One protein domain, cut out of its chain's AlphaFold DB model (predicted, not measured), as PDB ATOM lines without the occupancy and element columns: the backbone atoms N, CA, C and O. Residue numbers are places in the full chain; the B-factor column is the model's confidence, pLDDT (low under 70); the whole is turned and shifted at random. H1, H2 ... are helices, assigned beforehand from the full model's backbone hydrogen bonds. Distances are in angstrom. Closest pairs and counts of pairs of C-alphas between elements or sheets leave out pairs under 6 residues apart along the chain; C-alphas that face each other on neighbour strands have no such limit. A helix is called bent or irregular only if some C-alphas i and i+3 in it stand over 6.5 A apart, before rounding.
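Overview. This is residues 48 to 108 of the 166 residues of an uncharacterized protein of Nocardioides soli (UniProt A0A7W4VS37). Three helices pack together in a triangle: H3 is the longest, H2 folds back along the first part of it as a splayed helical hairpin, and H1 crosses it nearly at a right angle. The long link between H1 and H2 bulges out at one end of the flat whole, and at the other end a tail, residues 95 to 108, swings away from H3 and turns back; residues 94 to 101 stick out. The printed part has 61 residues, with three named helices in the order H1, H2, H3 and no named strand; the class is all helix, with 32 of the 61 residues in named helices. It is only just compact, close to loose, with a radius of gyration of the C-alphas of 12.3 A, and it spans 36 by 22 by 12 A.

Arrangement. H3, residues 79 to 94, touches both other helices. H1, residues 48 to 55, touches it about perpendicular, at 87 degrees, and their closest C-alphas are those of Arg 48 and Gly 89, 4.3 A apart. H2, residues 67 to 74, touches H3 at a steep tilt of 43 degrees, opposite ways, and the two form a helical hairpin. H3 touches H2 with residues 79 to 86 alone; the closest C-alphas of the two are those of Ala 68 and Ala 82, 5.0 A apart. H1 and H2 touch at a steep tilt of 63 degrees, opposite ways, with the C-alphas of Asp 54 and Thr 67 closest, 5.4 A apart. The helix packing is mostly crossed, as no touching pair is at a shallow tilt. In H1, H2 and H3 every O i to N i+4 pair is within hydrogen-bond range.

Along the chain. H3 runs 22.7 A from C-alpha 79 at (-19.985, 10.548, -40.456) to C-alpha 94 at (-25.628, 22.593, -22.100). H1 begins at C-alpha 48, at (-31.322, 19.247, -30.971), and measures 10.6 A to C-alpha 55. H2 measures 10.3 A from C-alpha 67, at (-27.102, 7.423, -33.416), to C-alpha 74. None of the three helices is bent.

Size, cuts and confidence. The two C-alphas farthest apart are those of Gly 63, in the link between H1 and H2, and Arg 101, in the tail, at 36.7 A. The printed part has no cut. The link from H1 to H2 is long, with 11 residues, and the link from H2 to H3 is tight, with 4. Residues 95 to 108 hold no named element, and their C-alphas lie 14 to 19 A from the mean of all C-alphas. The mean pLDDT of the printed part is 84.4; residues 96 to 108 are under 70, the low-confidence part of the model.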
ATOM      1  N   ARG A  48     -30.519  19.598 -32.160       93.44
ATOM      2  CA  ARG A  48     -31.322  19.247 -30.971       93.44
ATOM      3  C   ARG A  48     -32.046  17.909 -31.124       93.44
ATOM      4  O   ARG A  48     -31.994  17.073 -30.229       93.44
ATOM      5  N   VAL A  49     -32.673  17.661 -32.277       95.38
ATOM      6  CA  VAL A  49     -33.314  16.363 -32.558       95.38
ATOM      7  C   VAL A  49     -32.281  15.230 -32.574       95.38
ATOM      8  O   VAL A  49     -32.584  14.139 -32.101       95.38
ATOM      9  N   ALA A  50     -31.057  15.477 -33.046       95.44
ATOM     10  CA  ALA A  50     -29.980  14.491 -33.062       95.44
ATOM     11  C   ALA A  50     -29.443  14.164 -31.653       95.44
ATOM     12  O   ALA A  50     -29.200  12.993 -31.376       95.44
ATOM     13  N   ALA A  51     -29.305  15.145 -30.754       95.88
ATOM     14  CA  ALA A  51     -28.943  14.903 -29.349       95.88
ATOM     15  C   ALA A  51     -30.057  14.192 -28.561       95.88
ATOM     16  O   ALA A  51     -29.790  13.254 -27.804       95.88
ATOM     17  N   HIS A  52     -31.324  14.544 -28.809       95.81
ATOM     18  CA  HIS A  52     -32.455  13.813 -28.238       95.81
ATOM     19  C   HIS A  52     -32.527  12.365 -28.755       95.81
ATOM     20  O   HIS A  52     -32.682  11.437 -27.962       95.81
ATOM     21  N   ALA A  53     -32.342  12.155 -30.063       95.94
ATOM     22  CA  ALA A  53     -32.256  10.824 -30.664       95.94
ATOM     23  C   ALA A  53     -31.102   9.996 -30.067       95.94
ATOM     24  O   ALA A  53     -31.229   8.783 -29.922       95.94
ATOM     25  N   ASP A  54     -29.999  10.648 -29.691       96.25
ATOM     26  CA  ASP A  54     -28.851  10.001 -29.054       96.25
ATOM     27  C   ASP A  54     -29.137   9.591 -27.608       96.25
ATOM     28  O   ASP A  54     -28.824   8.468 -27.208       96.25
ATOM     29  N   THR A  55     -29.848  10.448 -26.873       95.69
ATOM     30  CA  THR A  55     -30.357  10.177 -25.519       95.69
ATOM     31  C   THR A  55     -31.314   8.979 -25.476       95.69
ATOM     32  O   THR A  55     -31.263   8.204 -24.526       95.69
ATOM     33  N   ILE A  56     -32.158   8.789 -26.499       96.75
ATOM     34  CA  ILE A  56     -33.070   7.626 -26.609       96.75
ATOM     35  C   ILE A  56     -32.493   6.471 -27.453       96.75
ATOM     36  O   ILE A  56     -33.201   5.514 -27.757       96.75
ATOM     37  N   HIS A  57     -31.212   6.556 -27.826       94.50
ATOM     38  CA  HIS A  57     -30.445   5.527 -28.535       94.50
ATOM     39  C   HIS A  57     -31.060   5.044 -29.870       94.50
ATOM     40  O   HIS A  57     -31.069   3.845 -30.170       94.50
ATOM     41  N   VAL A  58     -31.549   5.970 -30.705       96.50
ATOM     42  CA  VAL A  58     -32.115   5.639 -32.028       96.50
ATOM     43  C   VAL A  58     -31.096   4.886 -32.895       96.50
ATOM     44  O   VAL A  58     -29.968   5.338 -33.101       96.50
ATOM     45  N   GLY A  59     -31.522   3.750 -33.451       91.12
ATOM     46  CA  GLY A  59     -30.731   2.930 -34.365       91.12
ATOM     47  C   GLY A  59     -30.050   1.714 -33.732       91.12
ATOM     48  O   GLY A  59     -29.478   0.910 -34.470       91.12
ATOM     49  N   GLN A  60     -30.104   1.541 -32.404       91.88
ATOM     50  CA  GLN A  60     -29.609   0.319 -31.742       91.88
ATOM     51  C   GLN A  60     -30.393  -0.931 -32.171       91.88
ATOM     52  O   GLN A  60     -29.817  -2.004 -32.334       91.88
ATOM     53  N   ASP A  61     -31.694  -0.772 -32.416       92.69
ATOM     54  CA  ASP A  61     -32.619  -1.780 -32.940       92.69
ATOM     55  C   ASP A  61     -32.186  -2.350 -34.301       92.69
ATOM     56  O   ASP A  61     -32.316  -3.547 -34.546       92.69
ATOM     57  N   VAL A  62     -31.599  -1.510 -35.159       92.69
ATOM     58  CA  VAL A  62     -31.021  -1.904 -36.457       92.69
ATOM     59  C   VAL A  62     -29.502  -2.140 -36.400       92.69
ATOM     60  O   VAL A  62     -28.831  -2.150 -37.432       92.69
ATOM     61  N   GLY A  63     -28.935  -2.319 -35.201       92.31
ATOM     62  CA  GLY A  63     -27.521  -2.656 -34.998       92.31
ATOM     63  C   GLY A  63     -26.529  -1.521 -35.282       92.31
ATOM     64  O   GLY A  63     -25.337  -1.776 -35.483       92.31
ATOM     65  N   ALA A  64     -26.973  -0.262 -35.321       93.50
ATOM     66  CA  ALA A  64     -26.068   0.867 -35.490       93.50
ATOM     67  C   ALA A  64     -25.288   1.139 -34.194       93.50
ATOM     68  O   ALA A  64     -25.863   1.416 -33.147       93.50
ATOM     69  N   SER A  65     -23.955   1.164 -34.280       93.69
ATOM     70  CA  SER A  65     -23.068   1.384 -33.124       93.69
ATOM     71  C   SER A  65     -23.214   2.749 -32.434       93.69
ATOM     72  O   SER A  65     -22.686   2.945 -31.344       93.69
ATOM     73  N   SER A  66     -23.879   3.714 -33.072       94.56
ATOM     74  CA  SER A  66     -24.276   4.996 -32.483       94.56
ATOM     75  C   SER A  66     -25.323   5.680 -33.359       94.56
ATOM     76  O   SER A  66     -25.354   5.477 -34.577       94.56
ATOM     77  N   THR A  67     -26.096   6.579 -32.759       97.00
ATOM     78  CA  THR A  67     -27.102   7.423 -33.416       97.00
ATOM     79  C   THR A  67     -26.516   8.259 -34.549       97.00
ATOM     80  O   THR A  67     -27.111   8.389 -35.614       97.00
ATOM     81  N   ALA A  68     -25.299   8.781 -34.372       95.44
ATOM     82  CA  ALA A  68     -24.586   9.500 -35.424       95.44
ATOM     83  C   ALA A  68     -24.229   8.596 -36.621       95.44
ATOM     84  O   ALA A  68     -24.297   9.037 -37.767       95.44
ATOM     85  N   ASN A  69     -23.876   7.325 -36.387       96.75
ATOM     86  CA  ASN A  69     -23.617   6.373 -37.470       96.75
ATOM     87  C   ASN A  69     -24.920   5.926 -38.160       96.75
ATOM     88  O   ASN A  69     -24.933   5.797 -39.383       96.75
ATOM     89  N   TRP A  70     -26.018   5.770 -37.408       97.25
ATOM     90  CA  TRP A  70     -27.366   5.576 -37.959       97.25
ATOM     91  C   TRP A  70     -27.778   6.756 -38.851       97.25
ATOM     92  O   TRP A  70     -28.077   6.562 -40.028       97.25
ATOM     93  N   LEU A  71     -27.688   7.990 -38.345       95.88
ATOM     94  CA  LEU A  71     -28.048   9.213 -39.068       95.88
ATOM     95  C   LEU A  71     -27.222   9.387 -40.350       95.88
ATOM     96  O   LEU A  71     -27.779   9.722 -41.398       95.88
ATOM     97  N   ALA A  72     -25.911   9.125 -40.285       96.31
ATOM     98  CA  ALA A  72     -25.024   9.143 -41.449       96.31
ATOM     99  C   ALA A  72     -25.467   8.146 -42.532       96.31
ATOM    100  O   ALA A  72     -25.460   8.479 -43.715       96.31
ATOM    101  N   HIS A  73     -25.895   6.945 -42.133       95.75
ATOM    102  CA  HIS A  73     -26.387   5.933 -43.063       95.75
ATOM    103  C   HIS A  73     -27.737   6.328 -43.683       95.75
ATOM    104  O   HIS A  73     -27.854   6.352 -44.907       95.75
ATOM    105  N   GLN A  74     -28.719   6.719 -42.861       96.19
ATOM    106  CA  GLN A  74     -30.075   7.060 -43.315       96.19
ATOM    107  C   GLN A  74     -30.112   8.281 -44.246       96.19
ATOM    108  O   GLN A  74     -30.817   8.286 -45.250       96.19
ATOM    109  N   THR A  75     -29.327   9.319 -43.941       93.94
ATOM    110  CA  THR A  75     -29.297  10.565 -44.734       93.94
ATOM    111  C   THR A  75     -28.208  10.583 -45.807       93.94
ATOM    112  O   THR A  75     -28.065  11.576 -46.515       93.94
ATOM    113  N   LYS A  76     -27.411   9.508 -45.920       94.81
ATOM    114  CA  LYS A  76     -26.220   9.407 -46.787       94.81
ATOM    115  C   LYS A  76     -25.185  10.529 -46.571       94.81
ATOM    116  O   LYS A  76     -24.334  10.757 -47.430       94.81
ATOM    117  N   THR A  77     -25.227  11.224 -45.429       93.38
ATOM    118  CA  THR A  77     -24.258  12.274 -45.091       93.38
ATOM    119  C   THR A  77     -22.954  11.691 -44.546       93.38
ATOM    120  O   THR A  77     -22.864  10.529 -44.145       93.38
ATOM    121  N   THR A  78     -21.903  12.510 -44.500       95.38
ATOM    122  CA  THR A  78     -20.624  12.073 -43.928       95.38
ATOM    123  C   THR A  78     -20.761  11.812 -42.426       95.38
ATOM    124  O   THR A  78     -21.423  12.561 -41.705       95.38
ATOM    125  N   ARG A  79     -20.051  10.798 -41.910       93.81
ATOM    126  CA  ARG A  79     -19.985  10.548 -40.456       93.81
ATOM    127  C   ARG A  79     -19.557  11.800 -39.683       93.81
ATOM    128  O   ARG A  79     -20.108  12.073 -38.624       93.81
ATOM    129  N   ALA A  80     -18.614  12.580 -40.218       94.62
ATOM    130  CA  ALA A  80     -18.143  13.814 -39.590       94.62
ATOM    131  C   ALA A  80     -19.266  14.852 -39.404       94.62
ATOM    132  O   ALA A  80     -19.350  15.454 -38.335       94.62
ATOM    133  N   ALA A  81     -20.150  15.016 -40.395       92.69
ATOM    134  CA  ALA A  81     -21.318  15.886 -40.286       92.69
ATOM    135  C   ALA A  81     -22.330  15.360 -39.252       92.69
ATOM    136  O   ALA A  81     -22.776  16.120 -38.398       92.69
ATOM    137  N   ALA A  82     -22.631  14.056 -39.264       95.38
ATOM    138  CA  ALA A  82     -23.576  13.455 -38.318       95.38
ATOM    139  C   ALA A  82     -23.093  13.524 -36.854       95.38
ATOM    140  O   ALA A  82     -23.841  13.960 -35.980       95.38
ATOM    141  N   TYR A  83     -21.825  13.185 -36.580       96.44
ATOM    142  CA  TYR A  83     -21.215  13.385 -35.255       96.44
ATOM    143  C   TYR A  83     -21.129  14.871 -34.875       96.44
ATOM    144  O   TYR A  83     -21.247  15.215 -33.700       96.44
ATOM    145  N   GLY A  84     -20.930  15.758 -35.856       95.06
ATOM    146  CA  GLY A  84     -20.980  17.206 -35.665       95.06
ATOM    147  C   GLY A  84     -22.349  17.682 -35.177       95.06
ATOM    148  O   GLY A  84     -22.400  18.435 -34.210       95.06
ATOM    149  N   ALA A  85     -23.434  17.200 -35.791       94.94
ATOM    150  CA  ALA A  85     -24.806  17.550 -35.430       94.94
ATOM    151  C   ALA A  85     -25.197  17.055 -34.027       94.94
ATOM    152  O   ALA A  85     -25.708  17.844 -33.238       94.94
ATOM    153  N   VAL A  86     -24.902  15.791 -33.688       96.38
ATOM    154  CA  VAL A  86     -25.168  15.241 -32.341       96.38
ATOM    155  C   VAL A  86     -24.405  16.029 -31.272       96.38
ATOM    156  O   VAL A  86     -24.995  16.467 -30.288       96.38
ATOM    157  N   ARG A  87     -23.105  16.288 -31.486       95.38
ATOM    158  CA  ARG A  87     -22.301  17.081 -30.543       95.38
ATOM    159  C   ARG A  87     -22.816  18.516 -30.412       95.38
ATOM    160  O   ARG A  87     -22.904  19.006 -29.296       95.38
ATOM    161  N   LEU A  88     -23.177  19.169 -31.518       94.38
ATOM    162  CA  LEU A  88     -23.751  20.516 -31.490       94.38
ATOM    163  C   LEU A  88     -25.065  20.552 -30.693       94.38
ATOM    164  O   LEU A  88     -25.299  21.514 -29.973       94.38
ATOM    165  N   GLY A  89     -25.899  19.511 -30.783       94.94
ATOM    166  CA  GLY A  89     -27.112  19.393 -29.975       94.94
ATOM    167  C   GLY A  89     -26.809  19.354 -28.477       94.94
ATOM    168  O   GLY A  89     -27.333  20.182 -27.736       94.94
ATOM    169  N   HIS A  90     -25.888  18.480 -28.057       94.81
ATOM    170  CA  HIS A  90     -25.419  18.402 -26.666       94.81
ATOM    171  C   HIS A  90     -24.792  19.731 -26.191       94.81
ATOM    172  O   HIS A  90     -25.105  20.214 -25.103       94.81
ATOM    173  N   ASP A  91     -23.974  20.379 -27.032       93.31
ATOM    174  CA  ASP A  91     -23.371  21.692 -26.747       93.31
ATOM    175  C   ASP A  91     -24.450  22.794 -26.567       93.31
ATOM    176  O   ASP A  91     -24.303  23.669 -25.709       93.31
ATOM    177  N   LEU A  92     -25.547  22.753 -27.340       89.88
ATOM    178  CA  LEU A  92     -26.686  23.688 -27.271       89.88
ATOM    179  C   LEU A  92     -27.616  23.434 -26.075       89.88
ATOM    180  O   LEU A  92     -28.177  24.386 -25.525       89.88
ATOM    181  N   GLU A  93     -27.798  22.175 -25.675       86.88
ATOM    182  CA  GLU A  93     -28.547  21.805 -24.470       86.88
ATOM    183  C   GLU A  93     -27.808  22.267 -23.211       86.88
ATOM    184  O   GLU A  93     -28.414  22.903 -22.346       86.88
ATOM    185  N   ALA A  94     -26.484  22.078 -23.167       85.44
ATOM    186  CA  ALA A  94     -25.628  22.593 -22.100       85.44
ATOM    187  C   ALA A  94     -25.610  24.136 -22.019       85.44
ATOM    188  O   ALA A  94     -25.474  24.695 -20.930       85.44
ATOM    189  N   HIS A  95     -25.781  24.843 -23.145       78.25
ATOM    190  CA  HIS A  95     -25.695  26.309 -23.217       78.25
ATOM    191  C   HIS A  95     -26.989  26.955 -23.735       78.25
ATOM    192  O   HIS A  95     -27.016  27.642 -24.761       78.25
ATOM    193  N   ALA A  96     -28.069  26.798 -22.966       61.41
ATOM    194  CA  ALA A  96     -29.399  27.333 -23.270       61.41
ATOM    195  C   ALA A  96     -29.450  28.845 -23.609       61.41
ATOM    196  O   ALA A  96     -30.377  29.286 -24.293       61.41
ATOM    197  N   SER A  97     -28.479  29.639 -23.147       54.88
ATOM    198  CA  SER A  97     -28.348  31.079 -23.419       54.88
ATOM    199  C   SER A  97     -27.770  31.402 -24.807       54.88
ATOM    200  O   SER A  97     -28.132  32.426 -25.390       54.88
ATOM    201  N   THR A  98     -26.938  30.530 -25.387       57.59
ATOM    202  CA  THR A  98     -26.321  30.729 -26.716       57.59
ATOM    203  C   THR A  98     -27.333  30.561 -27.859       57.59
ATOM    204  O   THR A  98     -27.161  31.137 -28.933       57.59
ATOM    205  N   ARG A  99     -28.441  29.857 -27.589       53.47
ATOM    206  CA  ARG A  99     -29.569  29.552 -28.492       53.47
ATOM    207  C   ARG A  99     -30.133  30.746 -29.273       53.47
ATOM    208  O   ARG A  99     -30.630  30.583 -30.376       53.47
ATOM    209  N   ARG A 100     -30.090  31.968 -28.726       44.91
ATOM    210  CA  ARG A 100     -30.616  33.164 -29.422       44.91
ATOM    211  C   ARG A 100     -29.621  33.758 -30.440       44.91
ATOM    212  O   ARG A 100     -29.965  34.703 -31.140       44.91
ATOM    213  N   ARG A 101     -28.382  33.251 -30.501       46.62
ATOM    214  CA  ARG A 101     -27.252  33.855 -31.237       46.62
ATOM    215  C   ARG A 101     -26.649  32.941 -32.317       46.62
ATOM    216  O   ARG A 101     -25.892  33.422 -33.156       46.62
ATOM    217  N   SER A 102     -27.011  31.658 -32.337       55.66
ATOM    218  CA  SER A 102     -26.568  30.631 -33.302       55.66
ATOM    219  C   SER A 102     -26.937  30.930 -34.762       55.66
ATOM    220  O   SER A 102     -26.246  30.460 -35.663       55.66
ATOM    221  N   ALA A 103     -27.942  31.778 -35.012       46.94
ATOM    222  CA  ALA A 103     -28.403  32.188 -36.348       46.94
ATOM    223  C   ALA A 103     -27.362  32.940 -37.221       46.94
ATOM    224  O   ALA A 103     -27.694  33.378 -38.320       46.94
ATOM    225  N   GLY A 104     -26.121  33.106 -36.747       41.00
ATOM    226  CA  GLY A 104     -25.006  33.709 -37.486       41.00
ATOM    227  C   GLY A 104     -23.745  32.841 -37.605       41.00
ATOM    228  O   GLY A 104     -22.716  33.363 -38.023       41.00
ATOM    229  N   TRP A 105     -23.769  31.555 -37.224       38.50
ATOM    230  CA  TRP A 105     -22.575  30.694 -37.265       38.50
ATOM    231  C   TRP A 105     -22.730  29.518 -38.238       38.50
ATOM    232  O   TRP A 105     -23.028  28.396 -37.837       38.50
ATOM    233  N   VAL A 106     -22.436  29.748 -39.523       47.78
ATOM    234  CA  VAL A 106     -22.173  28.660 -40.488       47.78
ATOM    235  C   VAL A 106     -20.722  28.177 -40.349       47.78
ATOM    236  O   VAL A 106     -19.877  28.286 -41.233       47.78
ATOM    237  N   GLY A 107     -20.398  27.686 -39.155       43.03
ATOM    238  CA  GLY A 107     -19.063  27.215 -38.827       43.03
ATOM    239  C   GLY A 107     -18.864  25.755 -39.191       43.03
ATOM    240  O   GLY A 107     -19.192  24.845 -38.428       43.03
ATOM    241  N   GLY A 108     -18.213  25.517 -40.325       43.34
ATOM    242  CA  GLY A 108     -17.563  24.239 -40.553       43.34
ATOM    243  C   GLY A 108     -16.464  24.025 -39.512       43.34
ATOM    244  O   GLY A 108     -15.329  24.444 -39.724       43.34
TER     245      GLY A 108